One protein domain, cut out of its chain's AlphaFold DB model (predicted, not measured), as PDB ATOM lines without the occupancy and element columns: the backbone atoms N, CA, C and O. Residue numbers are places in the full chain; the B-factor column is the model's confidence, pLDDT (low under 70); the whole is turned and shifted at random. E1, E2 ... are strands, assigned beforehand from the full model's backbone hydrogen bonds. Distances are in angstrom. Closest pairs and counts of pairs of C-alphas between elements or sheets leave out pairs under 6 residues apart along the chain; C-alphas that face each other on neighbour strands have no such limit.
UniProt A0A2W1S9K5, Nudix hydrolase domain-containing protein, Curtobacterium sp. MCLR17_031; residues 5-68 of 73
ATOM      1  N   TRP A   5      -1.690  23.388 -41.440       96.81
ATOM      2  CA  TRP A   5      -2.224  22.775 -42.650       96.81
ATOM      3  C   TRP A   5      -3.606  23.333 -42.964       96.81
ATOM      4  O   TRP A   5      -4.440  23.457 -42.068       96.81
ATOM      5  N   GLY A   6      -3.856  23.658 -44.233       96.19
ATOM      6  CA  GLY A   6      -5.199  23.994 -44.706       96.19
ATOM      7  C   GLY A   6      -6.070  22.742 -44.775       96.19
ATOM      8  O   GLY A   6      -5.608  21.693 -45.232       96.19
ATOM      9  N   LEU A   7      -7.314  22.851 -44.313       96.56
ATOM     10  CA  LEU A   7      -8.259  21.741 -44.330       96.56
ATOM     11  C   LEU A   7      -9.080  21.734 -45.618       96.56
ATOM     12  O   LEU A   7      -9.572  22.773 -46.061       96.56
ATOM     13  N   VAL A   8      -9.273  20.543 -46.170       96.56
ATOM     14  CA  VAL A   8     -10.109  20.264 -47.338       96.56
ATOM     15  C   VAL A   8     -11.175  19.231 -46.981       96.56
ATOM     16  O   VAL A   8     -11.003  18.443 -46.045       96.56
ATOM     17  N   ASP A   9     -12.279  19.224 -47.716       96.50
ATOM     18  CA  ASP A   9     -13.247  18.129 -47.647       96.50
ATOM     19  C   ASP A   9     -12.765  16.884 -48.422       96.50
ATOM     20  O   ASP A   9     -11.672  16.853 -48.993       96.50
ATOM     21  N   ALA A  10     -13.582  15.829 -48.448       96.06
ATOM     22  CA  ALA A  10     -13.260  14.585 -49.152       96.06
ATOM     23  C   ALA A  10     -13.114  14.744 -50.679       96.06
ATOM     24  O   ALA A  10     -12.499  13.896 -51.324       96.06
ATOM     25  N   ALA A  11     -13.683  15.803 -51.263       96.00
ATOM     26  CA  ALA A  11     -13.537  16.131 -52.676       96.00
ATOM     27  C   ALA A  11     -12.302  17.014 -52.944       96.00
ATOM     28  O   ALA A  11     -12.035  17.362 -54.094       96.00
ATOM     29  N   GLY A  12     -11.538  17.364 -51.903       93.81
ATOM     30  CA  GLY A  12     -10.377  18.242 -51.999       93.81
ATOM     31  C   GLY A  12     -10.740  19.725 -52.089       93.81
ATOM     32  O   GLY A  12      -9.866  20.538 -52.388       93.81
ATOM     33  N   VAL A  13     -11.998  20.099 -51.838       95.31
ATOM     34  CA  VAL A  13     -12.419  21.502 -51.844       95.31
ATOM     35  C   VAL A  13     -11.883  22.178 -50.579       95.31
ATOM     36  O   VAL A  13     -12.121  21.671 -49.475       95.31
ATOM     37  N   PRO A  14     -11.166  23.314 -50.696       94.50
ATOM     38  CA  PRO A  14     -10.701  24.064 -49.539       94.50
ATOM     39  C   PRO A  14     -11.849  24.470 -48.620       94.50
ATOM     40  O   PRO A  14     -12.877  24.986 -49.056       94.50
ATOM     41  N   THR A  15     -11.640  24.279 -47.324       93.25
ATOM     42  CA  THR A  15     -12.490  24.845 -46.277       93.25
ATOM     43  C   THR A  15     -11.874  26.149 -45.757       93.25
ATOM     44  O   THR A  15     -10.762  26.521 -46.126       93.25
ATOM     45  N   ALA A  16     -12.565  26.838 -44.846       91.06
ATOM     46  CA  ALA A  16     -11.988  27.964 -44.103       91.06
ATOM     47  C   ALA A  16     -11.117  27.528 -42.900       91.06
ATOM     48  O   ALA A  16     -10.635  28.376 -42.151       91.06
ATOM     49  N   GLY A  17     -10.963  26.219 -42.664       94.38
ATOM     50  CA  GLY A  17     -10.295  25.671 -41.487       94.38
ATOM     51  C   GLY A  17      -8.798  25.427 -41.678       94.38
ATOM     52  O   GLY A  17      -8.321  25.144 -42.778       94.38
ATOM     53  N   THR A  18      -8.065  25.460 -40.567       96.00
ATOM     54  CA  THR A  18      -6.661  25.039 -40.484       96.00
ATOM     55  C   THR A  18      -6.445  24.113 -39.296       96.00
ATOM     56  O   THR A  18      -7.124  24.255 -38.279       96.00
ATOM     57  N   PHE A  19      -5.461  23.222 -39.383       96.38
ATOM     58  CA  PHE A  19      -5.063  22.338 -38.288       96.38
ATOM     59  C   PHE A  19      -3.554  22.414 -38.060       96.38
ATOM     60  O   PHE A  19      -2.779  22.421 -39.017       96.38
ATOM     61  N   ARG A  20      -3.120  22.493 -36.801       96.00
ATOM     62  CA  ARG A  20      -1.696  22.530 -36.464       96.00
ATOM     63  C   ARG A  20      -1.140  21.115 -36.419       96.00
ATOM     64  O   ARG A  20      -1.714  20.217 -35.807       96.00
ATOM     65  N   ARG A  21       0.018  20.916 -37.036       95.00
ATOM     66  CA  ARG A  21       0.717  19.636 -37.006       95.00
ATOM     67  C   ARG A  21       0.992  19.189 -35.569       95.00
ATOM     68  O   ARG A  21       1.635  19.907 -34.810       95.00
ATOM     69  N   GLY A  22       0.617  17.948 -35.271       91.88
ATOM     70  CA  GLY A  22       0.890  17.296 -33.988       91.88
ATOM     71  C   GLY A  22      -0.169  17.548 -32.915       91.88
ATOM     72  O   GLY A  22      -0.114  16.896 -31.875       91.88
ATOM     73  N   ASP A  23      -1.141  18.428 -33.168       95.50
ATOM     74  CA  ASP A  23      -2.275  18.598 -32.265       95.50
ATOM     75  C   ASP A  23      -3.167  17.343 -32.285       95.50
ATOM     76  O   ASP A  23      -3.324  16.662 -33.303       95.50
ATOM     77  N   ALA A  24      -3.754  17.022 -31.132       94.88
ATOM     78  CA  ALA A  24      -4.744  15.958 -31.006       94.88
ATOM     79  C   ALA A  24      -6.139  16.443 -31.442       94.88
ATOM     80  O   ALA A  24      -6.393  17.639 -31.549       94.88
ATOM     81  N   GLY A  25      -7.078  15.509 -31.633       94.94
ATOM     82  CA  GLY A  25      -8.476  15.853 -31.919       94.94
ATOM     83  C   GLY A  25      -8.733  16.233 -33.377       94.94
ATOM     84  O   GLY A  25      -9.461  17.185 -33.643       94.94
ATOM     85  N   TRP A  26      -8.141  15.483 -34.314       95.38
ATOM     86  CA  TRP A  26      -8.412  15.645 -35.742       95.38
ATOM     87  C   TRP A  26      -9.929  15.635 -36.019       95.38
ATOM     88  O   TRP A  26     -10.598  14.673 -35.621       95.38
ATOM     89  N   PRO A  27     -10.497  16.662 -36.681       93.56
ATOM     90  CA  PRO A  27     -11.935  16.712 -36.909       93.56
ATOM     91  C   PRO A  27     -12.378  15.636 -37.912       93.56
ATOM     92  O   PRO A  27     -11.701  15.352 -38.898       93.56
ATOM     93  N   GLY A  28     -13.539  15.027 -37.675       95.50
ATOM     94  CA  GLY A  28     -14.101  14.046 -38.604       95.50
ATOM     95  C   GLY A  28     -14.531  14.687 -39.926       95.50
ATOM     96  O   GLY A  28     -15.104  15.774 -39.933       95.50
ATOM     97  N   GLY A  29     -14.293  13.995 -41.043       95.25
ATOM     98  CA  GLY A  29     -14.773  14.411 -42.369       95.25
ATOM     99  C   GLY A  29     -13.953  15.503 -43.061       95.25
ATOM    100  O   GLY A  29     -14.352  15.955 -44.132       95.25
ATOM    101  N   VAL A  30     -12.814  15.903 -42.488       97.06
ATOM    102  CA  VAL A  30     -11.855  16.832 -43.103       97.06
ATOM    103  C   VAL A  30     -10.485  16.181 -43.248       97.06
ATOM    104  O   VAL A  30     -10.116  15.272 -42.501       97.06
ATOM    105  N   PHE A  31      -9.727  16.673 -44.216       97.00
ATOM    106  CA  PHE A  31      -8.415  16.177 -44.611       97.00
ATOM    107  C   PHE A  31      -7.464  17.364 -44.782       97.00
ATOM    108  O   PHE A  31      -7.898  18.514 -44.787       97.00
ATOM    109  N   HIS A  32      -6.171  17.110 -44.958       96.06
ATOM    110  CA  HIS A  32      -5.225  18.118 -45.435       96.06
ATOM    111  C   HIS A  32      -4.461  17.597 -46.649       96.06
ATOM    112  O   HIS A  32      -4.350  16.390 -46.869       96.06
ATOM    113  N   LEU A  33      -3.935  18.518 -47.453       95.62
ATOM    114  CA  LEU A  33      -3.195  18.167 -48.658       95.62
ATOM    115  C   LEU A  33      -1.786  17.670 -48.308       95.62
ATOM    116  O   LEU A  33      -1.005  18.372 -47.664       95.62
ATOM    117  N   VAL A  34      -1.445  16.484 -48.809       95.25
ATOM    118  CA  VAL A  34      -0.081  15.943 -48.831       95.25
ATOM    119  C   VAL A  34       0.371  15.858 -50.281       95.25
ATOM    120  O   VAL A  34      -0.354  15.353 -51.137       95.25
ATOM    121  N   VAL A  35       1.576  16.349 -50.557       95.19
ATOM    122  CA  VAL A  35       2.197  16.293 -51.881       95.19
ATOM    123  C   VAL A  35       3.386  15.350 -51.825       95.19
ATOM    124  O   VAL A  35       4.238  15.450 -50.943       95.19
ATOM    125  N   THR A  36       3.462  14.458 -52.804       96.56
ATOM    126  CA  THR A  36       4.555  13.505 -52.972       96.56
ATOM    127  C   THR A  36       5.109  13.632 -54.383       96.56
ATOM    128  O   THR A  36       4.352  13.786 -55.341       96.56
ATOM    129  N   VAL A  37       6.432  13.574 -54.523       96.88
ATOM    130  CA  VAL A  37       7.126  13.758 -55.799       96.88
ATOM    131  C   VAL A  37       7.832  12.468 -56.194       96.88
ATOM    132  O   VAL A  37       8.708  11.981 -55.484       96.88
ATOM    133  N   CYS A  38       7.495  11.947 -57.372       97.25
ATOM    134  CA  CYS A  38       8.260  10.888 -58.020       97.25
ATOM    135  C   CYS A  38       9.269  11.521 -58.983       97.25
ATOM    136  O   CYS A  38       8.909  11.980 -60.068       97.25
ATOM    137  N   VAL A  39      10.538  11.567 -58.578       97.12
ATOM    138  CA  VAL A  39      11.630  11.997 -59.460       97.12
ATOM    139  C   VAL A  39      12.142  10.774 -60.204       97.12
ATOM    140  O   VAL A  39      12.572   9.810 -59.573       97.12
ATOM    141  N   TYR A  40      12.122  10.825 -61.533       97.38
ATOM    142  CA  TYR A  40      12.628   9.757 -62.388       97.38
ATOM    143  C   TYR A  40      13.800  10.246 -63.242       97.38
ATOM    144  O   TYR A  40      13.881  11.421 -63.608       97.38
ATOM    145  N   ARG A  41      14.723   9.338 -63.558       97.75
ATOM    146  CA  ARG A  41      15.806   9.555 -64.524       97.75
ATOM    147  C   ARG A  41      15.414   8.937 -65.871       97.75
ATOM    148  O   ARG A  41      14.597   8.024 -65.939       97.75
ATOM    149  N   ALA A  42      16.024   9.422 -66.952       97.56
ATOM    150  CA  ALA A  42      15.809   8.920 -68.314       97.56
ATOM    151  C   ALA A  42      16.103   7.413 -68.503       97.56
ATOM    152  O   ALA A  42      15.658   6.832 -69.486       97.56
ATOM    153  N   ASP A  43      16.828   6.778 -67.576       97.19
ATOM    154  CA  ASP A  43      17.104   5.334 -67.562       97.19
ATOM    155  C   ASP A  43      15.987   4.494 -66.908       97.19
ATOM    156  O   ASP A  43      16.127   3.280 -66.772       97.19
ATOM    157  N   GLY A  44      14.881   5.122 -66.497       96.94
ATOM    158  CA  GLY A  44      13.737   4.456 -65.874       96.94
ATOM    159  C   GLY A  44      13.865   4.247 -64.363       96.94
ATOM    160  O   GLY A  44      12.950   3.695 -63.752       96.94
ATOM    161  N   THR A  45      14.957   4.694 -63.734       97.75
ATOM    162  CA  THR A  45      15.109   4.639 -62.272       97.75
ATOM    163  C   THR A  45      14.357   5.776 -61.577       97.75
ATOM    164  O   THR A  45      14.191   6.863 -62.136       97.75
ATOM    165  N   VAL A  46      13.917   5.537 -60.336       97.94
ATOM    166  CA  VAL A  46      13.212   6.526 -59.506       97.94
ATOM    167  C   VAL A  46      13.961   6.807 -58.206       97.94
ATOM    168  O   VAL A  46      14.588   5.917 -57.630       97.94
ATOM    169  N   LEU A  47      13.884   8.049 -57.729       97.44
ATOM    170  CA  LEU A  47      14.396   8.431 -56.417       97.44
ATOM    171  C   LEU A  47      13.423   7.982 -55.326       97.44
ATOM    172  O   LEU A  47      12.283   8.441 -55.275       97.44
ATOM    173  N   LEU A  48      13.919   7.156 -54.410       97.88
ATOM    174  CA  LEU A  48      13.267   6.854 -53.142       97.88
ATOM    175  C   LEU A  48      14.147   7.343 -51.993       97.88
ATOM    176  O   LEU A  48      15.375   7.287 -52.065       97.88
ATOM    177  N   THR A  49      13.514   7.791 -50.917       97.06
ATOM    178  CA  THR A  49      14.183   8.154 -49.666       97.06
ATOM    179  C   THR A  49      13.808   7.169 -48.573       97.06
ATOM    180  O   THR A  49      12.643   6.793 -48.447       97.06
ATOM    181  N   GLN A  50      14.790   6.772 -47.763       98.00
ATOM    182  CA  GLN A  50      14.534   6.008 -46.549       98.00
ATOM    183  C   GLN A  50      14.284   6.962 -45.380       98.00
ATOM    184  O   GLN A  50      15.061   7.889 -45.135       98.00
ATOM    185  N   ARG A  51      13.201   6.726 -44.642       97.62
ATOM    186  CA  ARG A  51      12.799   7.558 -43.506       97.62
ATOM    187  C   ARG A  51      13.806   7.463 -42.364       97.62
ATOM    188  O   ARG A  51      14.239   6.375 -41.989       97.62
ATOM    189  N   ALA A  52      14.137   8.613 -41.778       97.44
ATOM    190  CA  ALA A  52      15.064   8.696 -40.654       97.44
ATOM    191  C   ALA A  52      14.544   7.937 -39.410       97.44
ATOM    192  O   ALA A  52      13.327   7.857 -39.217       97.44
ATOM    193  N   PRO A  53      15.437   7.464 -38.516       97.69
ATOM    194  CA  PRO A  53      15.057   6.745 -37.292       97.69
ATOM    195  C   PRO A  53      14.106   7.519 -36.369       97.69
ATOM    196  O   PRO A  53      13.361   6.927 -35.601       97.69
ATOM    197  N   THR A  54      14.152   8.851 -36.422       96.31
ATOM    198  CA  THR A  54      13.376   9.752 -35.558       96.31
ATOM    199  C   THR A  54      11.973  10.056 -36.084       96.31
ATOM    200  O   THR A  54      11.235  10.812 -35.456       96.31
ATOM    201  N   LYS A  55      11.599   9.530 -37.255       91.19
ATOM    202  CA  LYS A  55      10.284   9.751 -37.864       91.19
ATOM    203  C   LYS A  55       9.304   8.660 -37.447       91.19
ATOM    204  O   LYS A  55       9.681   7.503 -37.282       91.19
ATOM    205  N   GLU A  56       8.020   9.010 -37.401       88.12
ATOM    206  CA  GLU A  56       6.955   8.007 -37.481       88.12
ATOM    207  C   GLU A  56       7.159   7.156 -38.744       88.12
ATOM    208  O   GLU A  56       7.538   7.687 -39.795       88.12
ATOM    209  N   PHE A  57       6.946   5.841 -38.641       90.88
ATOM    210  CA  PHE A  57       7.271   4.871 -39.699       90.88
ATOM    211  C   PHE A  57       8.759   4.898 -40.106       90.88
ATOM    212  O   PHE A  57       9.100   4.979 -41.287       90.88
ATOM    213  N   ALA A  58       9.657   4.880 -39.116       96.75
ATOM    214  CA  ALA A  58      11.104   4.869 -39.318       96.75
ATOM    215  C   ALA A  58      11.566   3.768 -40.293       96.75
ATOM    216  O   ALA A  58      11.012   2.670 -40.321       96.75
ATOM    217  N   PHE A  59      12.608   4.067 -41.075       97.25
ATOM    218  CA  PHE A  59      13.245   3.172 -42.054       97.25
ATOM    219  C   PHE A  59      12.374   2.685 -43.222       97.25
ATOM    220  O   PHE A  59      12.877   1.961 -44.086       97.25
ATOM    221  N   GLY A  60      11.109   3.107 -43.299       97.44
ATOM    222  CA  GLY A  60      10.266   2.896 -44.473       97.44
ATOM    223  C   GLY A  60      10.822   3.613 -45.706       97.44
ATOM    224  O   GLY A  60      11.450   4.666 -45.589       97.44
ATOM    225  N   TRP A  61      10.589   3.038 -46.884       97.06
ATOM    226  CA  TRP A  61      10.918   3.658 -48.166       97.06
ATOM    227  C   TRP A  61       9.714   4.426 -48.700       97.06
ATOM    228  O   TRP A  61       8.605   3.896 -48.727       97.06
ATOM    229  N   GLU A  62       9.938   5.661 -49.142       96.50
ATOM    230  CA  GLU A  62       8.897   6.516 -49.706       96.50
ATOM    231  C   GLU A  62       9.431   7.362 -50.862       96.50
ATOM    232  O   GLU A  62      10.630   7.653 -50.952       96.50
ATOM    233  N   PHE A  63       8.524   7.797 -51.733       97.81
ATOM    234  CA  PHE A  63       8.782   8.976 -52.546       97.81
ATOM    235  C   PHE A  63       8.844  10.204 -51.627       97.81
ATOM    236  O   PHE A  63       8.006  10.315 -50.726       97.81
ATOM    237  N   PRO A  64       9.785  11.139 -51.844       95.62
ATOM    238  CA  PRO A  64       9.851  12.363 -51.057       95.62
ATOM    239  C   PRO A  64       8.510  13.104 -51.062       95.62
ATOM    240  O   PRO A  64       7.917  13.323 -52.119       95.62
ATOM    241  N   GLY A  65       8.032  13.507 -49.888       94.75
ATOM    242  CA  GLY A  65       6.754  14.197 -49.763       94.75
ATOM    243  C   GLY A  65       6.587  14.941 -48.446       94.75
ATOM    244  O   GLY A  65       7.419  14.846 -47.541       94.75
ATOM    245  N   GLY A  66       5.502  15.701 -48.353       94.19
ATOM    246  CA  GLY A  66       5.181  16.512 -47.186       94.19
ATOM    247  C   GLY A  66       3.797  17.146 -47.264       94.19
ATOM    248  O   GLY A  66       3.165  17.184 -48.320       94.19
ATOM    249  N   SER A  67       3.327  17.635 -46.122       95.12
ATOM    250  CA  SER A  67       2.070  18.375 -46.017       95.12
ATOM    251  C   SER A  67       2.197  19.766 -46.645       95.12
ATOM    252  O   SER A  67       3.239  20.412 -46.529       95.12
ATOM    253  N   ALA A  68       1.128  20.255 -47.272       93.88
ATOM    254  CA  ALA A  68       1.051  21.640 -47.723       93.88
ATOM    255  C   ALA A  68       0.803  22.591 -46.538       93.88
ATOM    256  O   ALA A  68      -0.031  22.323 -45.669       93.88
TER     257      ALA A  68
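AT A GLANCE: This is residues 5 to 68 of the 73 residues of the protein "Nudix hydrolase domain-containing protein" of Curtobacterium sp. MCLR17_031 (UniProt A0A2W1S9K5). With little regular structure, this is a flat, loose model of two small hairpins, E1 with E2 and E3 with E4, and a long loop, residues 37 to 64, reaching to one end of the longest axis. The loop folds back, residues 49 to 50 pairing antiparallel with 61 to 62; residues 31 to 32 pair antiparallel with residues 7 to 8 of E1. The 64 printed residues, 17 in strands E1 E2 E3 E4, are all strand in class, with radius of gyration of the C-alphas 15.1 A and spans of 43 by 28 by 14 A.

IN THESE COORDINATES: E2, residues 14 to 20, is 15.9 A long. E1, residues 5 to 8, begins at C-alpha 5 (-2.224, 22.775, -42.650). E3 is residues 34 to 36; E4, residues 65 to 67, ends at C-alpha 67 (2.070, 18.375, -46.017).

HOW THE PARTS SIT: Hairpin E1 and E2 is antiparallel at 143 degrees; N 5 and O 19, 2.8 A, are within hydrogen-bond range. Hairpin E3 and E4 is antiparallel at 166 degrees, with N 35 and O 66 at 2.9 A. E2 is apart from E3 and E4.

THE WHOLE: The farthest C-alphas, Gly 25 and Asp 43, are 45.1 A apart. Links E2 to E3 and E3 to E4 are long. The printed part has no cut; no printed residue is under 70.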